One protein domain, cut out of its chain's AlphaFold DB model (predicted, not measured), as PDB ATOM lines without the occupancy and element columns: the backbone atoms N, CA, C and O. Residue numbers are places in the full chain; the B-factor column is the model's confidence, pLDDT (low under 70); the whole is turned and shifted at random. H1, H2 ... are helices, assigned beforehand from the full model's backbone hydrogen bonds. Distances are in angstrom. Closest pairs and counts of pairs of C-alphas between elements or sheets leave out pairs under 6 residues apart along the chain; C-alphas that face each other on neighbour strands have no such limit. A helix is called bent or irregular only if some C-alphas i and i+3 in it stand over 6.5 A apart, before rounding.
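This is residues 2 to 137 and 173 to 202 of the 360 residues of an uncharacterized protein of Planctomycetes bacterium (UniProt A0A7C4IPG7). A helical bundle with H5 in its middle: H3, H6 and H7 pack round H5 at shallow tilts, and H4 packs along H3. H1 packs on residues 45 to 52 of H3, the short H2 lies off the bundle and touches no helix, and the long unnamed stretches 73 to 97 and 173 to 186 gather at the end of the bundle where H5 and H7 begin. The printed part has 166 residues with seven named helices, H1 to H7 along the chain, and no named strand; its class is all helix. It is compact, with a radius of gyration of the C-alphas of 15.0 A, and spans 42 by 40 by 25 A.

H1, residues 2 to 13, touches H3, residues 39 to 56, on residues 45 to 52 alone, at a steep tilt of 47 degrees, opposite ways; their closest C-alphas, of Ser 8 and Met 49, are 5.4 A apart. H2, residues 28 to 34, touches no helix. H4, residues 59 to 72, forms a hairpin with H3, at a shallow tilt of 19 degrees; their closest C-alphas, of Ala 53 and Leu 62, are 5.9 A apart. H1 and H4 are near each other. H5, residues 98 to 113, is the hub, touching four helices. It runs the same way as H3 at 25 degrees, a shallow tilt, with the C-alphas of His 40 and Glu 100 closest at 4.4 A. H4 and H5, a hairpin at a steep tilt of 40 degrees, only just touch, with 3 pairs of C-alphas within 8 A, the closest those of Tyr 69 and Met 104 at 7.5 A. H6, residues 120 to 133, forms a hairpin with H5, at a shallow tilt of 22 degrees; the C-alphas of Ile 105 and Ala 123 are closest, at 5.2 A. H7, residues 187 to 202, touches H5 at a shallow tilt of 25 degrees, the same way, closest at the C-alphas of Cys 99 and Cys 189, 4.8 A. H6 and H7 are near each other, their closest C-alphas 8.0 A apart. H3 to H7 make an up-and-down bundle, each helix running against the one before it. Every O i to N i+4 pair is within hydrogen-bond range in H1, H2, H4, H5 and H7; in H3 13 of 14 are, in H6 8 of 10.

H1 measures 16.1 A from its first C-alpha, at (42.653, -31.195, 13.390). H3, the longest helix by residues, measures 25.5 A, H4 19.9 A, H5 22.5 A and H6 19.2 A. H6 is irregular: C-alphas 128 and 131 are 7.0 A apart. H7 measures 23.0 A and ends at C-alpha 202, (31.659, -9.476, -0.927).

The C-alphas farthest apart, of Glu 2 and Asn 179, are 44.0 A apart. Residues 138 to 172 are not printed, and C-alphas 137 and 173 are 11.0 A apart across this cut. The links H1 to H2 and H4 to H5 are long. The mean pLDDT of the printed part is 95.5, and no printed residue is under 70.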
ATOM      1  N   GLU A   2      41.618 -30.144  13.519       95.56
ATOM      2  CA  GLU A   2      42.653 -31.195  13.390       95.56
ATOM      3  C   GLU A   2      42.719 -31.899  12.019       95.56
ATOM      4  O   GLU A   2      43.805 -32.109  11.486       95.56
ATOM      5  N   LEU A   3      41.571 -32.241  11.419       96.25
ATOM      6  CA  LEU A   3      41.539 -32.848  10.081       96.25
ATOM      7  C   LEU A   3      42.111 -31.903   9.014       96.25
ATOM      8  O   LEU A   3      42.963 -32.308   8.232       96.25
ATOM      9  N   SER A   4      41.676 -30.640   9.024       95.69
ATOM     10  CA  SER A   4      42.155 -29.609   8.097       95.69
ATOM     11  C   SER A   4      43.666 -29.403   8.228       95.69
ATOM     12  O   SER A   4      44.364 -29.445   7.223       95.69
ATOM     13  N   ARG A   5      44.198 -29.346   9.457       96.56
ATOM     14  CA  ARG A   5      45.646 -29.301   9.705       96.56
ATOM     15  C   ARG A   5      46.386 -30.474   9.064       96.56
ATOM     16  O   ARG A   5      47.403 -30.272   8.408       96.56
ATOM     17  N   LYS A   6      45.900 -31.704   9.259       97.69
ATOM     18  CA  LYS A   6      46.527 -32.906   8.686       97.69
ATOM     19  C   LYS A   6      46.511 -32.890   7.159       97.69
ATOM     20  O   LYS A   6      47.525 -33.228   6.560       97.69
ATOM     21  N   LEU A   7      45.399 -32.481   6.548       97.50
ATOM     22  CA  LEU A   7      45.275 -32.387   5.092       97.50
ATOM     23  C   LEU A   7      46.174 -31.286   4.513       97.50
ATOM     24  O   LEU A   7      46.898 -31.552   3.558       97.50
ATOM     25  N   SER A   8      46.207 -30.096   5.121       97.25
ATOM     26  CA  SER A   8      47.091 -29.001   4.699       97.25
ATOM     27  C   SER A   8      48.567 -29.377   4.834       97.25
ATOM     28  O   SER A   8      49.342 -29.174   3.905       97.25
ATOM     29  N   ASN A   9      48.959 -29.998   5.953       96.62
ATOM     30  CA  ASN A   9      50.325 -30.492   6.134       96.62
ATOM     31  C   ASN A   9      50.668 -31.596   5.128       96.62
ATOM     32  O   ASN A   9      51.787 -31.630   4.629       96.62
ATOM     33  N   TYR A  10      49.723 -32.487   4.814       97.06
ATOM     34  CA  TYR A  10      49.931 -33.499   3.785       97.06
ATOM     35  C   TYR A  10      50.170 -32.861   2.415       97.06
ATOM     36  O   TYR A  10      51.186 -33.157   1.795       97.06
ATOM     37  N   LEU A  11      49.299 -31.944   1.979       95.06
ATOM     38  CA  LEU A  11      49.451 -31.240   0.700       95.06
ATOM     39  C   LEU A  11      50.791 -30.505   0.601       95.06
ATOM     40  O   LEU A  11      51.466 -30.602  -0.418       95.06
ATOM     41  N   ARG A  12      51.194 -29.810   1.669       95.31
ATOM     42  CA  ARG A  12      52.432 -29.028   1.681       95.31
ATOM     43  C   ARG A  12      53.701 -29.877   1.773       95.31
ATOM     44  O   ARG A  12      54.669 -29.564   1.095       95.31
ATOM     45  N   TYR A  13      53.730 -30.891   2.638       95.69
ATOM     46  CA  TYR A  13      54.980 -31.565   3.022       95.69
ATOM     47  C   TYR A  13      55.111 -33.009   2.525       95.69
ATOM     48  O   TYR A  13      56.198 -33.574   2.611       95.69
ATOM     49  N   HIS A  14      54.025 -33.639   2.069       95.00
ATOM     50  CA  HIS A  14      54.007 -35.082   1.792       95.00
ATOM     51  C   HIS A  14      53.441 -35.452   0.421       95.00
ATOM     52  O   HIS A  14      53.782 -36.506  -0.097       95.00
ATOM     53  N   ALA A  15      52.590 -34.610  -0.168       92.75
ATOM     54  CA  ALA A  15      51.992 -34.868  -1.474       92.75
ATOM     55  C   ALA A  15      52.960 -34.636  -2.644       92.75
ATOM     56  O   ALA A  15      52.597 -34.938  -3.773       92.75
ATOM     57  N   GLU A  16      54.145 -34.066  -2.380       93.25
ATOM     58  CA  GLU A  16      55.130 -33.672  -3.403       93.25
ATOM     59  C   GLU A  16      54.522 -32.765  -4.484       93.25
ATOM     60  O   GLU A  16      54.936 -32.784  -5.635       93.25
ATOM     61  N   TYR A  17      53.528 -31.960  -4.095       93.25
ATOM     62  CA  TYR A  17      52.766 -31.095  -4.994       93.25
ATOM     63  C   TYR A  17      53.342 -29.681  -5.088       93.25
ATOM     64  O   TYR A  17      53.126 -28.955  -6.057       93.25
ATOM     65  N   TYR A  18      54.115 -29.287  -4.077       96.69
ATOM     66  CA  TYR A  18      54.765 -27.991  -4.014       96.69
ATOM     67  C   TYR A  18      56.220 -28.148  -3.579       96.69
ATOM     68  O   TYR A  18      56.513 -28.908  -2.654       96.69
ATOM     69  N   GLY A  19      57.130 -27.411  -4.214       96.31
ATOM     70  CA  GLY A  19      58.500 -27.269  -3.731       96.31
ATOM     71  C   GLY A  19      58.562 -26.390  -2.483       96.31
ATOM     72  O   GLY A  19      57.653 -25.603  -2.211       96.31
ATOM     73  N   GLU A  20      59.656 -26.471  -1.722       94.12
ATOM     74  CA  GLU A  20      59.854 -25.634  -0.523       94.12
ATOM     75  C   GLU A  20      59.821 -24.123  -0.835       94.12
ATOM     76  O   GLU A  20      59.427 -23.298   0.001       94.12
ATOM     77  N   ASP A  21      60.190 -23.764  -2.067       95.31
ATOM     78  CA  ASP A  21      60.159 -22.409  -2.617       95.31
ATOM     79  C   ASP A  21      58.772 -21.973  -3.132       95.31
ATOM     80  O   ASP A  21      58.603 -20.812  -3.506       95.31
ATOM     81  N   GLY A  22      57.772 -22.859  -3.097       95.81
ATOM     82  CA  GLY A  22      56.410 -22.621  -3.583       95.81
ATOM     83  C   GLY A  22      56.187 -22.974  -5.058       95.81
ATOM     84  O   GLY A  22      55.110 -22.708  -5.590       95.81
ATOM     85  N   THR A  23      57.177 -23.566  -5.735       97.00
ATOM     86  CA  THR A  23      57.016 -24.087  -7.104       97.00
ATOM     87  C   THR A  23      55.917 -25.148  -7.186       97.00
ATOM     88  O   THR A  23      55.774 -25.955  -6.274       97.00
ATOM     89  N   PHE A  24      55.154 -25.186  -8.285       96.94
ATOM     90  CA  PHE A  24      54.194 -26.269  -8.542       96.94
ATOM     91  C   PHE A  24      54.919 -27.474  -9.139       96.94
ATOM     92  O   PHE A  24      55.616 -27.338 -10.151       96.94
ATOM     93  N   ILE A  25      54.755 -28.646  -8.526       95.44
ATOM     94  CA  ILE A  25      55.421 -29.880  -8.945       95.44
ATOM     95  C   ILE A  25      54.413 -30.747  -9.713       95.44
ATOM     96  O   ILE A  25      53.348 -31.067  -9.191       95.44
ATOM     97  N   PRO A  26      54.708 -31.146 -10.963       91.88
ATOM     98  CA  PRO A  26      53.774 -31.945 -11.741       91.88
ATOM     99  C   PRO A  26      53.714 -33.396 -11.255       91.88
ATOM    100  O   PRO A  26      54.753 -34.026 -11.054       91.88
ATOM    101  N   ASP A  27      52.512 -33.976 -11.222       86.19
ATOM    102  CA  ASP A  27      52.362 -35.427 -11.083       86.19
ATOM    103  C   ASP A  27      53.082 -36.151 -12.240       86.19
ATOM    104  O   ASP A  27      52.969 -35.713 -13.394       86.19
ATOM    105  N   PRO A  28      53.750 -37.301 -12.015       86.88
ATOM    106  CA  PRO A  28      54.502 -37.991 -13.067       86.88
ATOM    107  C   PRO A  28      53.682 -38.333 -14.321       86.88
ATOM    108  O   PRO A  28      54.178 -38.210 -15.442       86.88
ATOM    109  N   TRP A  29      52.414 -38.737 -14.163       86.75
ATOM    110  CA  TRP A  29      51.540 -39.004 -15.311       86.75
ATOM    111  C   TRP A  29      51.128 -37.714 -16.034       86.75
ATOM    112  O   TRP A  29      51.048 -37.707 -17.258       86.75
ATOM    113  N   ARG A  30      50.908 -36.609 -15.302       86.44
ATOM    114  CA  ARG A  30      50.547 -35.305 -15.883       86.44
ATOM    115  C   ARG A  30      51.715 -34.744 -16.673       86.44
ATOM    116  O   ARG A  30      51.513 -34.282 -17.789       86.44
ATOM    117  N   LEU A  31      52.933 -34.847 -16.142       87.38
ATOM    118  CA  LEU A  31      54.137 -34.444 -16.861       87.38
ATOM    119  C   LEU A  31      54.270 -35.197 -18.192       87.38
ATOM    120  O   LEU A  31      54.557 -34.578 -19.211       87.38
ATOM    121  N   ARG A  32      54.024 -36.515 -18.195       88.56
ATOM    122  CA  ARG A  32      54.093 -37.344 -19.407       88.56
ATOM    123  C   ARG A  32      53.029 -36.970 -20.444       88.56
ATOM    124  O   ARG A  32      53.355 -36.889 -21.623       88.56
ATOM    125  N   ASP A  33      51.786 -36.773 -20.008       89.25
ATOM    126  CA  ASP A  33      50.636 -36.685 -20.918       89.25
ATOM    127  C   ASP A  33      50.250 -35.230 -21.269       89.25
ATOM    128  O   ASP A  33      49.658 -34.987 -22.318       89.25
ATOM    129  N   PHE A  34      50.612 -34.257 -20.423       89.06
ATOM    130  CA  PHE A  34      50.229 -32.838 -20.542       89.06
ATOM    131  C   PHE A  34      51.413 -31.859 -20.437       89.06
ATOM    132  O   PHE A  34      51.242 -30.651 -20.619       89.06
ATOM    133  N   GLY A  35      52.620 -32.358 -20.157       90.56
ATOM    134  CA  GLY A  35      53.856 -31.573 -20.199       90.56
ATOM    135  C   GLY A  35      54.099 -30.658 -18.997       90.56
ATOM    136  O   GLY A  35      55.078 -29.915 -19.014       90.56
ATOM    137  N   GLY A  36      53.253 -30.688 -17.962       93.38
ATOM    138  CA  GLY A  36      53.457 -29.855 -16.778       93.38
ATOM    139  C   GLY A  36      52.359 -29.926 -15.710       93.38
ATOM    140  O   GLY A  36      51.422 -30.717 -15.836       93.38
ATOM    141  N   PRO A  37      52.498 -29.127 -14.632       94.94
ATOM    142  CA  PRO A  37      51.536 -29.053 -13.531       94.94
ATOM    143  C   PRO A  37      50.143 -28.612 -13.996       94.94
ATOM    144  O   PRO A  37      50.043 -27.662 -14.769       94.94
ATOM    145  N   HIS A  38      49.078 -29.243 -13.484       94.94
ATOM    146  CA  HIS A  38      47.694 -28.774 -13.674       94.94
ATOM    147  C   HIS A  38      47.412 -27.628 -12.702       94.94
ATOM    148  O   HIS A  38      47.403 -27.834 -11.487       94.94
ATOM    149  N   PHE A  39      47.220 -26.423 -13.226       96.50
ATOM    150  CA  PHE A  39      47.225 -25.192 -12.439       96.50
ATOM    151  C   PHE A  39      46.076 -25.158 -11.428       96.50
ATOM    152  O   PHE A  39      46.331 -24.966 -10.242       96.50
ATOM    153  N   HIS A  40      44.838 -25.442 -11.864       96.06
ATOM    154  CA  HIS A  40      43.668 -25.458 -10.980       96.06
ATOM    155  C   HIS A  40      43.856 -26.410  -9.791       96.06
ATOM    156  O   HIS A  40      43.572 -26.044  -8.652       96.06
ATOM    157  N   ALA A  41      44.384 -27.617 -10.021       94.94
ATOM    158  CA  ALA A  41      44.597 -28.575  -8.941       94.94
ATOM    159  C   ALA A  41      45.600 -28.057  -7.888       94.94
ATOM    160  O   ALA A  41      45.416 -28.297  -6.694       94.94
ATOM    161  N   HIS A  42      46.597 -27.265  -8.299       97.00
ATOM    162  CA  HIS A  42      47.514 -26.584  -7.380       97.00
ATOM    163  C   HIS A  42      46.866 -25.385  -6.691       97.00
ATOM    164  O   HIS A  42      47.054 -25.195  -5.487       97.00
ATOM    165  N   THR A  43      46.088 -24.571  -7.395       97.62
ATOM    166  CA  THR A  43      45.508 -23.361  -6.803       97.62
ATOM    167  C   THR A  43      44.345 -23.650  -5.868       97.62
ATOM    168  O   THR A  43      44.221 -22.979  -4.846       97.62
ATOM    169  N   ILE A  44      43.544 -24.687  -6.116       96.81
ATOM    170  CA  ILE A  44      42.474 -25.074  -5.189       96.81
ATOM    171  C   ILE A  44      43.041 -25.649  -3.885       96.81
ATOM    172  O   ILE A  44      42.528 -25.363  -2.795       96.81
ATOM    173  N   GLY A  45      44.145 -26.404  -3.972       96.50
ATOM    174  CA  GLY A  45      44.909 -26.853  -2.809       96.50
ATOM    175  C   GLY A  45      45.480 -25.670  -2.029       96.50
ATOM    176  O   GLY A  45      45.332 -25.597  -0.809       96.50
ATOM    177  N   LEU A  46      46.041 -24.689  -2.740       97.50
ATOM    178  CA  LEU A  46      46.587 -23.467  -2.159       97.50
ATOM    179  C   LEU A  46      45.519 -22.634  -1.439       97.50
ATOM    180  O   LEU A  46      45.724 -22.229  -0.295       97.50
ATOM    181  N   LEU A  47      44.360 -22.440  -2.067       97.56
ATOM    182  CA  LEU A  47      43.217 -21.752  -1.472       97.56
ATOM    183  C   LEU A  47      42.757 -22.443  -0.180       97.56
ATOM    184  O   LEU A  47      42.571 -21.784   0.840       97.56
ATOM    185  N   SER A  48      42.650 -23.775  -0.201       96.19
ATOM    186  CA  SER A  48      42.272 -24.572   0.975       96.19
ATOM    187  C   SER A  48      43.295 -24.443   2.114       96.19
ATOM    188  O   SER A  48      42.929 -24.340   3.288       96.19
ATOM    189  N   MET A  49      44.590 -24.413   1.781       97.56
ATOM    190  CA  MET A  49      45.665 -24.205   2.753       97.56
ATOM    191  C   MET A  49      45.632 -22.802   3.374       97.56
ATOM    192  O   MET A  49      45.867 -22.677   4.575       97.56
ATOM    193  N   ILE A  50      45.291 -21.764   2.601       97.88
ATOM    194  CA  ILE A  50      45.118 -20.397   3.117       97.88
ATOM    195  C   ILE A  50      43.975 -20.345   4.128       97.88
ATOM    196  O   ILE A  50      44.152 -19.792   5.210       97.88
ATOM    197  N   GLU A  51      42.823 -20.947   3.824       95.50
ATOM    198  CA  GLU A  51      41.684 -20.970   4.753       95.50
ATOM    199  C   GLU A  51      42.040 -21.649   6.079       95.50
ATOM    200  O   GLU A  51      41.742 -21.121   7.154       95.50
ATOM    201  N   TYR A  52      42.761 -22.774   6.015       97.31
ATOM    202  CA  TYR A  52      43.324 -23.410   7.203       97.31
ATOM    203  C   TYR A  52      44.266 -22.470   7.966       97.31
ATOM    204  O   TYR A  52      44.114 -22.295   9.176       97.31
ATOM    205  N   ALA A  53      45.242 -21.880   7.276       97.50
ATOM    206  CA  ALA A  53      46.291 -21.090   7.901       97.50
ATOM    207  C   ALA A  53      45.741 -19.808   8.547       97.50
ATOM    208  O   ALA A  53      46.171 -19.445   9.640       97.50
ATOM    209  N   LEU A  54      44.731 -19.174   7.941       96.00
ATOM    210  CA  LEU A  54      43.992 -18.062   8.547       96.00
ATOM    211  C   LEU A  54      43.281 -18.499   9.831       96.00
ATOM    212  O   LEU A  54      43.442 -17.861  10.871       96.00
ATOM    213  N   ALA A  55      42.549 -19.617   9.788       95.62
ATOM    214  CA  ALA A  55      41.834 -20.139  10.953       95.62
ATOM    215  C   ALA A  55      42.779 -20.571  12.091       95.62
ATOM    216  O   ALA A  55      42.437 -20.445  13.267       95.62
ATOM    217  N   ALA A  56      43.968 -21.072  11.754       97.00
ATOM    218  CA  ALA A  56      45.005 -21.464  12.708       97.00
ATOM    219  C   ALA A  56      45.928 -20.305  13.135       97.00
ATOM    220  O   ALA A  56      46.758 -20.500  14.021       97.00
ATOM    221  N   GLN A  57      45.796 -19.121  12.522       96.38
ATOM    222  CA  GLN A  57      46.718 -17.984  12.667       96.38
ATOM    223  C   GLN A  57      48.185 -18.350  12.365       96.38
ATOM    224  O   GLN A  57      49.125 -17.807  12.954       96.38
ATOM    225  N   ASP A  58      48.388 -19.275  11.427       97.50
ATOM    226  CA  ASP A  58      49.694 -19.805  11.052       97.50
ATOM    227  C   ASP A  58      50.362 -18.909  10.000       97.50
ATOM    228  O   ASP A  58      50.194 -19.063   8.788       97.50
ATOM    229  N   LYS A  59      51.121 -17.923  10.486       96.94
ATOM    230  CA  LYS A  59      51.794 -16.931   9.637       96.94
ATOM    231  C   LYS A  59      52.828 -17.550   8.705       96.94
ATOM    232  O   LYS A  59      52.984 -17.067   7.590       96.94
ATOM    233  N   GLU A  60      53.547 -18.578   9.146       96.56
ATOM    234  CA  GLU A  60      54.572 -19.222   8.318       96.56
ATOM    235  C   GLU A  60      53.912 -19.949   7.146       96.56
ATOM    236  O   GLU A  60      54.325 -19.782   5.996       96.56
ATOM    237  N   PHE A  61      52.809 -20.645   7.420       97.12
ATOM    238  CA  PHE A  61      52.017 -21.303   6.392       97.12
ATOM    239  C   PHE A  61      51.415 -20.298   5.401       97.12
ATOM    240  O   PHE A  61      51.516 -20.504   4.193       97.12
ATOM    241  N   LEU A  62      50.888 -19.161   5.874       98.06
ATOM    242  CA  LEU A  62      50.420 -18.080   4.994       98.06
ATOM    243  C   LEU A  62      51.534 -17.529   4.097       98.06
ATOM    244  O   LEU A  62      51.297 -17.271   2.920       98.06
ATOM    245  N   GLN A  63      52.754 -17.380   4.621       97.88
ATOM    246  CA  GLN A  63      53.898 -16.931   3.824       97.88
ATOM    247  C   GLN A  63      54.306 -17.961   2.768       97.88
ATOM    248  O   GLN A  63      54.670 -17.582   1.657       97.88
ATOM    249  N   PHE A  64      54.229 -19.259   3.071       98.19
ATOM    250  CA  PHE A  64      54.404 -20.302   2.059       98.19
ATOM    251  C   PHE A  64      53.334 -20.213   0.963       98.19
ATOM    252  O   PHE A  64      53.657 -20.272  -0.228       98.19
ATOM    253  N   CYS A  65      52.075 -20.013   1.353       98.38
ATOM    254  CA  CYS A  65      50.992 -19.870   0.395       98.38
ATOM    255  C   CYS A  65      51.178 -18.640  -0.506       98.38
ATOM    256  O   CYS A  65      51.019 -18.741  -1.721       98.38
ATOM    257  N   LEU A  66      51.586 -17.504   0.068       98.50
ATOM    258  CA  LEU A  66      51.908 -16.290  -0.682       98.50
ATOM    259  C   LEU A  66      53.036 -16.530  -1.697       98.50
ATOM    260  O   LEU A  66      52.899 -16.144  -2.854       98.50
ATOM    261  N   ARG A  67      54.126 -17.206  -1.303       98.12
ATOM    262  CA  ARG A  67      55.217 -17.543  -2.238       98.12
ATOM    263  C   ARG A  67      54.727 -18.393  -3.408       98.12
ATOM    264  O   ARG A  67      55.096 -18.126  -4.546       98.12
ATOM    265  N   SER A  68      53.871 -19.374  -3.130       98.25
ATOM    266  CA  SER A  68      53.303 -20.256  -4.156       98.25
ATOM    267  C   SER A  68      52.367 -19.504  -5.113       98.25
ATOM    268  O   SER A  68      52.411 -19.718  -6.323       98.25
ATOM    269  N   TYR A  69      51.565 -18.573  -4.586       98.50
ATOM    270  CA  TYR A  69      50.719 -17.670  -5.374       98.50
ATOM    271  C   TYR A  69      51.550 -16.770  -6.302       98.50
ATOM    272  O   TYR A  69      51.309 -16.744  -7.510       98.50
ATOM    273  N   GLU A  70      52.569 -16.087  -5.767       98.06
ATOM    274  CA  GLU A  70      53.451 -15.220  -6.564       98.06
ATOM    275  C   GLU A  70      54.245 -16.008  -7.607       98.06
ATOM    276  O   GLU A  70      54.461 -15.532  -8.724       98.06
ATOM    277  N   TRP A  71      54.645 -17.238  -7.272       97.62
ATOM    278  CA  TRP A  71      55.247 -18.133  -8.246       97.62
ATOM    279  C   TRP A  71      54.267 -18.397  -9.389       97.62
ATOM    280  O   TRP A  71      54.610 -18.076 -10.524       97.62
ATOM    281  N   GLY A  72      53.054 -18.888  -9.105       96.75
ATOM    282  CA  GLY A  72      52.055 -19.277 -10.111       96.75
ATOM    283  C   GLY A  72      51.666 -18.161 -11.086       96.75
ATOM    284  O   GLY A  72      51.537 -18.423 -12.282       96.75
ATOM    285  N   LYS A  73      51.580 -16.907 -10.616       95.88
ATOM    286  CA  LYS A  73      51.225 -15.728 -11.438       95.88
ATOM    287  C   LYS A  73      52.045 -15.565 -12.718       95.88
ATOM    288  O   LYS A  73      51.567 -14.985 -13.687       95.88
ATOM    289  N   THR A  74      53.294 -16.029 -12.716       92.38
ATOM    290  CA  THR A  74      54.290 -15.703 -13.751       92.38
ATOM    291  C   THR A  74      54.715 -16.901 -14.600       92.38
ATOM    292  O   THR A  74      55.766 -16.856 -15.243       92.38
ATOM    293  N   LYS A  75      53.963 -18.008 -14.574       92.88
ATOM    294  CA  LYS A  75      54.406 -19.286 -15.162       92.88
ATOM    295  C   LYS A  75      53.663 -19.671 -16.425       92.88
ATOM    296  O   LYS A  75      52.535 -19.261 -16.681       92.88
ATOM    297  N   GLY A  76      54.338 -20.526 -17.190       90.19
ATOM    298  CA  GLY A  76      53.845 -21.052 -18.454       90.19
ATOM    299  C   GLY A  76      53.657 -19.947 -19.487       90.19
ATOM    300  O   GLY A  76      54.342 -18.927 -19.460       90.19
ATOM    301  N   LEU A  77      52.709 -20.161 -20.392       92.12
ATOM    302  CA  LEU A  77      52.310 -19.192 -21.413       92.12
ATOM    303  C   LEU A  77      51.188 -18.260 -20.911       92.12
ATOM    304  O   LEU A  77      50.291 -17.898 -21.673       92.12
ATOM    305  N   GLY A  78      51.230 -17.936 -19.614       94.94
ATOM    306  CA  GLY A  78      50.265 -17.099 -18.909       94.94
ATOM    307  C   GLY A  78      50.354 -15.605 -19.232       94.94
ATOM    308  O   GLY A  78      51.282 -15.149 -19.895       94.94
ATOM    309  N   SER A  79      49.401 -14.840 -18.703       97.06
ATOM    310  CA  SER A  79      49.385 -13.380 -18.668       97.06
ATOM    311  C   SER A  79      48.766 -12.883 -17.358       97.06
ATOM    312  O   SER A  79      47.544 -12.882 -17.173       97.06
ATOM    313  N   ASP A  80      49.625 -12.388 -16.466       96.75
ATOM    314  CA  ASP A  80      49.223 -11.685 -15.239       96.75
ATOM    315  C   ASP A  80      48.466 -10.374 -15.535       96.75
ATOM    316  O   ASP A  80      47.699  -9.875 -14.707       96.75
ATOM    317  N   LEU A  81      48.651  -9.812 -16.736       96.94
ATOM    318  CA  LEU A  81      47.990  -8.581 -17.154       96.94
ATOM    319  C   LEU A  81      46.473  -8.762 -17.277       96.94
ATOM    320  O   LEU A  81      45.720  -7.866 -16.887       96.94
ATOM    321  N   ILE A  82      46.025  -9.905 -17.805       96.94
ATOM    322  CA  ILE A  82      44.599 -10.163 -18.063       96.94
ATOM    323  C   ILE A  82      43.998 -11.265 -17.189       96.94
ATOM    324  O   ILE A  82      42.778 -11.416 -17.184       96.94
ATOM    325  N   GLY A  83      44.816 -11.996 -16.429       97.25
ATOM    326  CA  GLY A  83      44.363 -13.137 -15.630       97.25
ATOM    327  C   GLY A  83      44.212 -14.405 -16.460       97.25
ATOM    328  O   GLY A  83      43.296 -15.188 -16.229       97.25
ATOM    329  N   PHE A  84      45.080 -14.581 -17.455       97.56
ATOM    330  CA  PHE A  84      45.189 -15.827 -18.201       97.56
ATOM    331  C   PHE A  84      46.248 -16.684 -17.515       97.56
ATOM    332  O   PHE A  84      47.435 -16.373 -17.579       97.56
ATOM    333  N   PHE A  85      45.841 -17.765 -16.872       97.44
ATOM    334  CA  PHE A  85      46.775 -18.785 -16.405       97.44
ATOM    335  C   PHE A  85      46.540 -20.032 -17.259       97.44
ATOM    336  O   PHE A  85      45.403 -20.263 -17.654       97.44
ATOM    337  N   PRO A  86      47.584 -20.745 -17.696       95.19
ATOM    338  CA  PRO A  86      47.397 -21.882 -18.581       95.19
ATOM    339  C   PRO A  86      46.974 -23.115 -17.776       95.19
ATOM    340  O   PRO A  86      47.666 -23.466 -16.818       95.19
ATOM    341  N   GLU A  87      45.943 -23.834 -18.246       93.94
ATOM    342  CA  GLU A  87      45.389 -25.016 -17.555       93.94
ATOM    343  C   GLU A  87      46.501 -25.978 -17.116       93.94
ATOM    344  O   GLU A  87      46.513 -26.491 -15.997       93.94
ATOM    345  N   ASN A  88      47.475 -26.202 -18.000       94.00
ATOM    346  CA  ASN A  88      48.710 -26.885 -17.657       94.00
ATOM    347  C   ASN A  88      49.884 -25.924 -17.862       94.00
ATOM    348  O   ASN A  88      50.005 -25.298 -18.915       94.00
ATOM    349  N   ILE A  89      50.797 -25.850 -16.892       94.19
ATOM    350  CA  ILE A  89      52.034 -25.069 -17.017       94.19
ATOM    351  C   ILE A  89      52.995 -25.833 -17.937       94.19
ATOM    352  O   ILE A  89      53.935 -26.485 -17.487       94.19
ATOM    353  N   SER A  90      52.731 -25.779 -19.242       91.81
ATOM    354  CA  SER A  90      53.514 -26.429 -20.289       91.81
ATOM    355  C   SER A  90      53.664 -25.521 -21.520       91.81
ATOM    356  O   SER A  90      52.851 -24.614 -21.721       91.81
ATOM    357  N   PRO A  91      54.696 -25.731 -22.361       86.56
ATOM    358  CA  PRO A  91      54.928 -24.912 -23.557       86.56
ATOM    359  C   PRO A  91      53.850 -25.036 -24.641       86.56
ATOM    360  O   PRO A  91      53.826 -24.230 -25.565       86.56
ATOM    361  N   ASP A  92      52.978 -26.040 -24.550       87.44
ATOM    362  CA  ASP A  92      51.969 -26.330 -25.571       87.44
ATOM    363  C   ASP A  92      50.546 -25.959 -25.129       87.44
ATOM    364  O   ASP A  92      49.615 -26.022 -25.935       87.44
ATOM    365  N   CYS A  93      50.353 -25.555 -23.867       90.88
ATOM    366  CA  CYS A  93      49.042 -25.167 -23.362       90.88
ATOM    367  C   CYS A  93      48.666 -23.759 -23.845       90.88
ATOM    368  O   CYS A  93      49.328 -22.767 -23.533       90.88
ATOM    369  N   LYS A  94      47.583 -23.679 -24.625       93.00
ATOM    370  CA  LYS A  94      47.099 -22.435 -25.253       93.00
ATOM    371  C   LYS A  94      45.773 -21.944 -24.684       93.00
ATOM    372  O   LYS A  94      45.201 -20.994 -25.211       93.00
ATOM    373  N   THR A  95      45.268 -22.615 -23.658       94.38
ATOM    374  CA  THR A  95      43.939 -22.382 -23.100       94.38
ATOM    375  C   THR A  95      44.011 -22.117 -21.607       94.38
ATOM    376  O   THR A  95      44.888 -22.638 -20.920       94.38
ATOM    377  N   VAL A  96      43.050 -21.337 -21.128       94.94
ATOM    378  CA  VAL A  96      42.769 -21.108 -19.714       94.94
ATOM    379  C   VAL A  96      41.498 -21.862 -19.319       94.94
ATOM    380  O   VAL A  96      40.479 -21.820 -20.021       94.94
ATOM    381  N   GLU A  97      41.567 -22.543 -18.182       95.06
ATOM    382  CA  GLU A  97      40.439 -23.114 -17.458       95.06
ATOM    383  C   GLU A  97      39.909 -22.077 -16.465       95.06
ATOM    384  O   GLU A  97      40.610 -21.671 -15.551       95.06
ATOM    385  N   THR A  98      38.641 -21.658 -16.543       97.38
ATOM    386  CA  THR A  98      38.150 -20.587 -15.644       97.38
ATOM    387  C   THR A  98      38.306 -20.906 -14.149       97.38
ATOM    388  O   THR A  98      38.432 -19.986 -13.340       97.38
ATOM    389  N   CYS A  99      38.337 -22.185 -13.761       97.88
ATOM    390  CA  CYS A  99      38.603 -22.586 -12.381       97.88
ATOM    391  C   CYS A  99      39.890 -21.979 -11.811       97.88
ATOM    392  O   CYS A  99      39.892 -21.534 -10.668       97.88
ATOM    393  N   GLU A 100      40.973 -21.945 -12.583       96.25
ATOM    394  CA  GLU A 100      42.264 -21.467 -12.090       96.25
ATOM    395  C   GLU A 100      42.269 -19.940 -11.915       96.25
ATOM    396  O   GLU A 100      42.781 -19.421 -10.925       96.25
ATOM    397  N   VAL A 101      41.589 -19.216 -12.812       98.44
ATOM    398  CA  VAL A 101      41.375 -17.767 -12.695       98.44
ATOM    399  C   VAL A 101      40.537 -17.463 -11.453       98.44
ATOM    400  O   VAL A 101      40.855 -16.553 -10.688       98.44
ATOM    401  N   ALA A 102      39.486 -18.256 -11.227       98.62
ATOM    402  CA  ALA A 102      38.610 -18.140 -10.066       98.62
ATOM    403  C   ALA A 102      39.377 -18.369  -8.752       98.62
ATOM    404  O   ALA A 102      39.202 -17.607  -7.797       98.62
ATOM    405  N   ASP A 103      40.251 -19.377  -8.710       98.62
ATOM    406  CA  ASP A 103      41.085 -19.661  -7.545       98.62
ATOM    407  C   ASP A 103      42.097 -18.549  -7.285       98.62
ATOM    408  O   ASP A 103      42.224 -18.101  -6.148       98.62
ATOM    409  N   MET A 104      42.792 -18.073  -8.322       98.69
ATOM    410  CA  MET A 104      43.773 -16.995  -8.188       98.69
ATOM    411  C   MET A 104      43.121 -15.718  -7.663       98.69
ATOM    412  O   MET A 104      43.646 -15.106  -6.732       98.69
ATOM    413  N   ILE A 105      41.935 -15.360  -8.169       98.88
ATOM    414  CA  ILE A 105      41.142 -14.250  -7.623       98.88
ATOM    415  C   ILE A 105      40.804 -14.508  -6.151       98.88
ATOM    416  O   ILE A 105      41.037 -13.640  -5.313       98.88
ATOM    417  N   ALA A 106      40.288 -15.689  -5.800       98.50
ATOM    418  CA  ALA A 106      39.929 -16.005  -4.417       98.50
ATOM    419  C   ALA A 106      41.135 -15.920  -3.462       98.50
ATOM    420  O   ALA A 106      41.013 -15.384  -2.358       98.50
ATOM    421  N   ILE A 107      42.301 -16.406  -3.894       98.69
ATOM    422  CA  ILE A 107      43.564 -16.324  -3.156       98.69
ATOM    423  C   ILE A 107      43.977 -14.861  -2.966       98.69
ATOM    424  O   ILE A 107      44.221 -14.447  -1.833       98.69
ATOM    425  N   ALA A 108      44.001 -14.065  -4.042       98.75
ATOM    426  CA  ALA A 108      44.364 -12.650  -4.000       98.75
ATOM    427  C   ALA A 108      43.478 -11.868  -3.019       98.75
ATOM    428  O   ALA A 108      43.977 -11.117  -2.175       98.75
ATOM    429  N   LEU A 109      42.161 -12.089  -3.079       98.56
ATOM    430  CA  LEU A 109      41.197 -11.455  -2.183       98.56
ATOM    431  C   LEU A 109      41.440 -11.857  -0.720       98.56
ATOM    432  O   LEU A 109      41.570 -10.975   0.128       98.56
ATOM    433  N   LYS A 110      41.590 -13.154  -0.417       97.69
ATOM    434  CA  LYS A 110      41.805 -13.631   0.963       97.69
ATOM    435  C   LYS A 110      43.139 -13.165   1.549       97.69
ATOM    436  O   LYS A 110      43.173 -12.741   2.703       97.69
ATOM    437  N   LEU A 111      44.225 -13.185   0.771       98.25
ATOM    438  CA  LEU A 111      45.529 -12.660   1.204       98.25
ATOM    439  C   LEU A 111      45.457 -11.158   1.514       98.25
ATOM    440  O   LEU A 111      46.028 -10.711   2.513       98.25
ATOM    441  N   SER A 112      44.704 -10.406   0.705       98.06
ATOM    442  CA  SER A 112      44.521  -8.963   0.877       98.06
ATOM    443  C   SER A 112      43.653  -8.610   2.076       98.06
ATOM    444  O   SER A 112      44.015  -7.743   2.870       98.06
ATOM    445  N   GLN A 113      42.531  -9.306   2.248       96.12
ATOM    446  CA  GLN A 113      41.641  -9.135   3.399       96.12
ATOM    447  C   GLN A 113      42.336  -9.484   4.717       96.12
ATOM    448  O   GLN A 113      42.130  -8.808   5.721       96.12
ATOM    449  N   ALA A 114      43.192 -10.507   4.712       95.25
ATOM    450  CA  ALA A 114      43.961 -10.913   5.883       95.25
ATOM    451  C   ALA A 114      45.169 -10.007   6.186       95.25
ATOM    452  O   ALA A 114      45.859 -10.227   7.183       95.25
ATOM    453  N   GLY A 115      45.467  -9.023   5.329       95.50
ATOM    454  CA  GLY A 115      46.639  -8.159   5.472       95.50
ATOM    455  C   GLY A 115      47.975  -8.894   5.307       95.50
ATOM    456  O   GLY A 115      48.994  -8.426   5.813       95.50
ATOM    457  N   VAL A 116      47.981 -10.051   4.633       97.25
ATOM    458  CA  VAL A 116      49.194 -10.846   4.375       97.25
ATOM    459  C   VAL A 116      50.010 -10.234   3.235       97.25
ATOM    460  O   VAL A 116      51.236 -10.183   3.322       97.25
ATOM    461  N   ALA A 117      49.333  -9.760   2.186       97.62
ATOM    462  CA  ALA A 117      49.912  -9.063   1.038       97.62
ATOM    463  C   ALA A 117      48.861  -8.153   0.383       97.62
ATOM    464  O   ALA A 117      47.669  -8.403   0.521       97.62
ATOM    465  N   ASP A 118      49.279  -7.106  -0.332       97.00
ATOM    466  CA  ASP A 118      48.365  -6.205  -1.050       97.00
ATOM    467  C   ASP A 118      48.109  -6.701  -2.487       97.00
ATOM    468  O   ASP A 118      48.696  -6.195  -3.439       97.00
ATOM    469  N   CYS A 119      47.247  -7.711  -2.643       98.25
ATOM    470  CA  CYS A 119      46.931  -8.351  -3.931       98.25
ATOM    471  C   CYS A 119      45.628  -7.823  -4.571       98.25
ATOM    472  O   CYS A 119      45.101  -8.416  -5.514       98.25
ATOM    473  N   TRP A 120      45.079  -6.706  -4.081       98.44
ATOM    474  CA  TRP A 120      43.829  -6.126  -4.589       98.44
ATOM    475  C   TRP A 120      43.893  -5.767  -6.077       98.44
ATOM    476  O   TRP A 120      42.912  -5.937  -6.801       98.44
ATOM    477  N   ASP A 121      45.042  -5.270  -6.538       98.19
ATOM    478  CA  ASP A 121      45.210  -4.845  -7.928       98.19
ATOM    479  C   ASP A 121      45.368  -6.026  -8.896       98.19
ATOM    480  O   ASP A 121      44.982  -5.907 -10.060       98.19
ATOM    481  N   ASP A 122      45.884  -7.163  -8.418       98.56
ATOM    482  CA  ASP A 122      45.891  -8.427  -9.164       98.56
ATOM    483  C   ASP A 122      44.447  -8.868  -9.432       98.56
ATOM    484  O   ASP A 122      44.034  -9.025 -10.582       98.56
ATOM    485  N   ALA A 123      43.635  -8.938  -8.370       98.62
ATOM    486  CA  ALA A 123      42.221  -9.268  -8.483       98.62
ATOM    487  C   ALA A 123      41.484  -8.296  -9.425       98.62
ATOM    488  O   ALA A 123      40.770  -8.744 -10.319       98.62
ATOM    489  N   ASP A 124      41.676  -6.977  -9.290       98.62
ATOM    490  CA  ASP A 124      41.031  -5.987 -10.167       98.62
ATOM    491  C   ASP A 124      41.343  -6.227 -11.656       98.62
ATOM    492  O   ASP A 124      40.419  -6.202 -12.477       98.62
ATOM    493  N   ARG A 125      42.607  -6.520 -12.010       97.88
ATOM    494  CA  ARG A 125      42.998  -6.844 -13.395       97.88
ATOM    495  C   ARG A 125      42.265  -8.073 -13.916       97.88
ATOM    496  O   ARG A 125      41.694  -8.027 -15.004       97.88
ATOM    497  N   TRP A 126      42.267  -9.162 -13.160       98.69
ATOM    498  CA  TRP A 126      41.755 -10.445 -13.641       98.69
ATOM    499  C   TRP A 126      40.228 -10.471 -13.702       98.69
ATOM    500  O   TRP A 126      39.655 -10.982 -14.664       98.69
ATOM    501  N   ILE A 127      39.565  -9.842 -12.724       98.69
ATOM    502  CA  ILE A 127      38.104  -9.720 -12.684       98.69
ATOM    503  C   ILE A 127      37.601  -8.961 -13.917       98.69
ATOM    504  O   ILE A 127      36.661  -9.400 -14.572       98.69
ATOM    505  N   ARG A 128      38.223  -7.824 -14.259       97.69
ATOM    506  CA  ARG A 128      37.798  -6.979 -15.393       97.69
ATOM    507  C   ARG A 128      38.076  -7.597 -16.760       97.69
ATOM    508  O   ARG A 128      37.572  -7.088 -17.765       97.69
ATOM    509  N   ASN A 129      38.910  -8.625 -16.812       98.19
ATOM    510  CA  ASN A 129      39.387  -9.223 -18.046       98.19
ATOM    511  C   ASN A 129      38.976 -10.694 -18.099       98.19
ATOM    512  O   ASN A 129      37.779 -10.961 -18.185       98.19
ATOM    513  N   GLN A 130      39.924 -11.631 -18.055       97.69
ATOM    514  CA  GLN A 130      39.669 -13.024 -18.417       97.69
ATOM    515  C   GLN A 130      38.513 -13.661 -17.633       97.69
ATOM    516  O   GLN A 130      37.744 -14.425 -18.205       97.69
ATOM    517  N   PHE A 131      38.342 -13.331 -16.348       98.44
ATOM    518  CA  PHE A 131      37.337 -13.984 -15.510       98.44
ATOM    519  C   PHE A 131      35.902 -13.785 -16.017       98.44
ATOM    520  O   PHE A 131      35.206 -14.766 -16.270       98.44
ATOM    521  N   PHE A 132      35.453 -12.535 -16.179       97.38
ATOM    522  CA  PHE A 132      34.094 -12.267 -16.663       97.38
ATOM    523  C   PHE A 132      33.959 -12.422 -18.181       97.38
ATOM    524  O   PHE A 132      32.870 -12.757 -18.635       97.38
ATOM    525  N   GLU A 133      35.035 -12.251 -18.959       96.38
ATOM    526  CA  GLU A 133      35.001 -12.566 -20.396       96.38
ATOM    527  C   GLU A 133      34.775 -14.061 -20.652       96.38
ATOM    528  O   GLU A 133      34.131 -14.432 -21.626       96.38
ATOM    529  N   ASN A 134      35.216 -14.934 -19.745       96.94
ATOM    530  CA  ASN A 134      34.946 -16.364 -19.852       96.94
ATOM    531  C   ASN A 134      33.484 -16.745 -19.553       96.94
ATOM    532  O   ASN A 134      33.157 -17.931 -19.629       96.94
ATOM    533  N   GLN A 135      32.599 -15.808 -19.189       97.25
ATOM    534  CA  GLN A 135      31.183 -16.103 -18.976       97.25
ATOM    535  C   GLN A 135      30.404 -16.084 -20.297       97.25
ATOM    536  O   GLN A 135      30.463 -15.125 -21.062       97.25
ATOM    537  N   LEU A 136      29.597 -17.116 -20.545       96.62
ATOM    538  CA  LEU A 136      28.746 -17.187 -21.725       96.62
ATOM    539  C   LEU A 136      27.558 -16.236 -21.568       96.62
ATOM    540  O   LEU A 136      26.617 -16.538 -20.835       96.62
ATOM    541  N   THR A 137      27.580 -15.102 -22.264       95.12
ATOM    542  CA  THR A 137      26.480 -14.120 -22.246       95.12
ATOM    543  C   THR A 137      25.663 -14.089 -23.533       95.12
ATOM    544  O   THR A 137      24.563 -13.543 -23.536       95.12
ATOM    545  N   ALA A 173      33.534 -20.763 -19.533       96.25
ATOM    546  CA  ALA A 173      34.393 -21.523 -20.431       96.25
ATOM    547  C   ALA A 173      35.403 -22.399 -19.675       96.25
ATOM    548  O   ALA A 173      35.921 -22.010 -18.624       96.25
ATOM    549  N   SER A 174      35.725 -23.564 -20.236       94.19
ATOM    550  CA  SER A 174      36.720 -24.474 -19.646       94.19
ATOM    551  C   SER A 174      38.045 -24.528 -20.369       94.19
ATOM    552  O   SER A 174      39.038 -24.873 -19.749       94.19
ATOM    553  N   TRP A 175      38.068 -24.181 -21.648       93.81
ATOM    554  CA  TRP A 175      39.296 -24.150 -22.434       93.81
ATOM    555  C   TRP A 175      39.241 -22.971 -23.392       93.81
ATOM    556  O   TRP A 175      39.202 -23.146 -24.610       93.81
ATOM    557  N   ALA A 176      39.169 -21.767 -22.830       95.19
ATOM    558  CA  ALA A 176      39.181 -20.541 -23.613       95.19
ATOM    559  C   ALA A 176      40.620 -20.238 -24.049       95.19
ATOM    560  O   ALA A 176      41.514 -20.180 -23.205       95.19
ATOM    561  N   PRO A 177      40.904 -20.034 -25.342       94.62
ATOM    562  CA  PRO A 177      42.076 -19.270 -25.742       94.62
ATOM    563  C   PRO A 177      41.977 -17.822 -25.238       94.62
ATOM    564  O   PRO A 177      40.930 -17.365 -24.786       94.62
ATOM    565  N   ALA A 178      43.063 -17.058 -25.349       94.06
ATOM    566  CA  ALA A 178      43.142 -15.721 -24.751       94.06
ATOM    567  C   ALA A 178      42.094 -14.710 -25.262       94.06
ATOM    568  O   ALA A 178      41.859 -13.708 -24.598       94.06
ATOM    569  N   ASN A 179      41.482 -14.932 -26.432       95.56
ATOM    570  CA  ASN A 179      40.553 -13.976 -27.050       95.56
ATOM    571  C   ASN A 179      39.290 -14.624 -27.652       95.56
ATOM    572  O   ASN A 179      38.645 -14.052 -28.529       95.56
ATOM    573  N   GLU A 180      38.938 -15.837 -27.235       93.88
ATOM    574  CA  GLU A 180      37.760 -16.561 -27.731       93.88
ATOM    575  C   GLU A 180      37.245 -17.535 -26.667       93.88
ATOM    576  O   GLU A 180      38.024 -18.068 -25.884       93.88
ATOM    577  N   PHE A 181      35.931 -17.770 -26.627       92.94
ATOM    578  CA  PHE A 181      35.279 -18.575 -25.585       92.94
ATOM    579  C   PHE A 181      35.778 -20.032 -25.543       92.94
ATOM    580  O   PHE A 181      35.703 -20.702 -24.514       92.94
ATOM    581  N   GLY A 182      36.323 -20.529 -26.654       87.31
ATOM    582  CA  GLY A 182      36.899 -21.865 -26.742       87.31
ATOM    583  C   GLY A 182      35.878 -22.955 -27.050       87.31
ATOM    584  O   GLY A 182      34.803 -22.708 -27.596       87.31
ATOM    585  N   THR A 183      36.254 -24.200 -26.763       80.75
ATOM    586  CA  THR A 183      35.616 -25.389 -27.356       80.75
ATOM    587  C   THR A 183      34.637 -26.119 -26.441       80.75
ATOM    588  O   THR A 183      34.011 -27.084 -26.879       80.75
ATOM    589  N   GLY A 184      34.466 -25.692 -25.186       88.06
ATOM    590  CA  GLY A 184      33.564 -26.397 -24.283       88.06
ATOM    591  C   GLY A 184      33.415 -25.810 -22.888       88.06
ATOM    592  O   GLY A 184      34.147 -24.914 -22.460       88.06
ATOM    593  N   ILE A 185      32.436 -26.375 -22.186       93.88
ATOM    594  CA  ILE A 185      32.101 -26.089 -20.794       93.88
ATOM    595  C   ILE A 185      32.141 -27.413 -20.034       93.88
ATOM    596  O   ILE A 185      31.351 -28.323 -20.280       93.88
ATOM    597  N   MET A 186      33.054 -27.495 -19.082       92.38
ATOM    598  CA  MET A 186      33.041 -28.419 -17.963       92.38
ATOM    599  C   MET A 186      32.454 -27.683 -16.766       92.38
ATOM    600  O   MET A 186      32.934 -26.629 -16.348       92.38
ATOM    601  N   HIS A 187      31.417 -28.250 -16.164       94.25
ATOM    602  CA  HIS A 187      30.685 -27.556 -15.109       94.25
ATOM    603  C   HIS A 187      31.459 -27.373 -13.788       94.25
ATOM    604  O   HIS A 187      30.962 -26.663 -12.912       94.25
ATOM    605  N   CYS A 188      32.681 -27.910 -13.651       95.31
ATOM    606  CA  CYS A 188      33.603 -27.489 -12.587       95.31
ATOM    607  C   CYS A 188      33.864 -25.975 -12.655       95.31
ATOM    608  O   CYS A 188      33.733 -25.296 -11.638       95.31
ATOM    609  N   CYS A 189      34.105 -25.439 -13.860       96.50
ATOM    610  CA  CYS A 189      34.316 -24.012 -14.107       96.50
ATOM    611  C   CYS A 189      33.094 -23.199 -13.706       96.50
ATOM    612  O   CYS A 189      33.224 -22.216 -12.985       96.50
ATOM    613  N   THR A 190      31.897 -23.642 -14.102       96.00
ATOM    614  CA  THR A 190      30.646 -22.986 -13.704       96.00
ATOM    615  C   THR A 190      30.495 -22.935 -12.183       96.00
ATOM    616  O   THR A 190      30.196 -21.877 -11.636       96.00
ATOM    617  N   GLY A 191      30.712 -24.061 -11.496       96.12
ATOM    618  CA  GLY A 191      30.578 -24.139 -10.042       96.12
ATOM    619  C   GLY A 191      31.605 -23.277  -9.308       96.12
ATOM    620  O   GLY A 191      31.242 -22.507  -8.417       96.12
ATOM    621  N   ASN A 192      32.879 -23.365  -9.701       97.12
ATOM    622  CA  ASN A 192      33.950 -22.620  -9.048       97.12
ATOM    623  C   ASN A 192      33.851 -21.110  -9.320       97.12
ATOM    624  O   ASN A 192      33.940 -20.304  -8.392       97.12
ATOM    625  N   ALA A 193      33.578 -20.716 -10.566       97.50
ATOM    626  CA  ALA A 193      33.411 -19.315 -10.934       97.50
ATOM    627  C   ALA A 193      32.200 -18.677 -10.238       97.50
ATOM    628  O   ALA A 193      32.311 -17.560  -9.741       97.50
ATOM    629  N   ALA A 194      31.072 -19.387 -10.108       96.00
ATOM    630  CA  ALA A 194      29.912 -18.876  -9.373       96.00
ATOM    631  C   ALA A 194      30.250 -18.539  -7.907       96.00
ATOM    632  O   ALA A 194      29.820 -17.507  -7.389       96.00
ATOM    633  N   ARG A 195      31.078 -19.364  -7.254       95.25
ATOM    634  CA  ARG A 195      31.604 -19.076  -5.912       95.25
ATOM    635  C   ARG A 195      32.540 -17.864  -5.915       95.25
ATOM    636  O   ARG A 195      32.419 -17.003  -5.049       95.25
ATOM    637  N   ALA A 196      33.432 -17.748  -6.898       97.62
ATOM    638  CA  ALA A 196      34.322 -16.593  -7.010       97.62
ATOM    639  C   ALA A 196      33.565 -15.277  -7.265       97.62
ATOM    640  O   ALA A 196      33.943 -14.255  -6.700       97.62
ATOM    641  N   VAL A 197      32.450 -15.290  -8.010       97.44
ATOM    642  CA  VAL A 197      31.565 -14.116  -8.155       97.44
ATOM    643  C   VAL A 197      31.091 -13.615  -6.788       97.44
ATOM    644  O   VAL A 197      31.078 -12.405  -6.558       97.44
ATOM    645  N   TYR A 198      30.753 -14.521  -5.865       95.12
ATOM    646  CA  TYR A 198      30.399 -14.140  -4.498       95.12
ATOM    647  C   TYR A 198      31.582 -13.509  -3.753       95.12
ATOM    648  O   TYR A 198      31.423 -12.431  -3.187       95.12
ATOM    649  N   TYR A 199      32.771 -14.121  -3.799       96.75
ATOM    650  CA  TYR A 199      33.964 -13.548  -3.160       96.75
ATOM    651  C   TYR A 199      34.295 -12.160  -3.692       96.75
ATOM    652  O   TYR A 199      34.589 -11.260  -2.908       96.75
ATOM    653  N   ILE A 200      34.196 -11.959  -5.007       97.81
ATOM    654  CA  ILE A 200      34.369 -10.650  -5.635       97.81
ATOM    655  C   ILE A 200      33.331  -9.677  -5.081       97.81
ATOM    656  O   ILE A 200      33.706  -8.627  -4.564       97.81
ATOM    657  N   TRP A 201      32.042 -10.029  -5.151       95.94
ATOM    658  CA  TRP A 201      30.947  -9.176  -4.687       95.94
ATOM    659  C   TRP A 201      31.129  -8.753  -3.228       95.94
ATOM    660  O   TRP A 201      31.039  -7.558  -2.924       95.94
ATOM    661  N   ASP A 202      31.431  -9.708  -2.350       94.31
ATOM    662  CA  ASP A 202      31.659  -9.476  -0.927       94.31
ATOM    663  C   ASP A 202      32.883  -8.585  -0.696       94.31
ATOM    664  O   ASP A 202      32.810  -7.617   0.057       94.31
TER     665      ASP A 202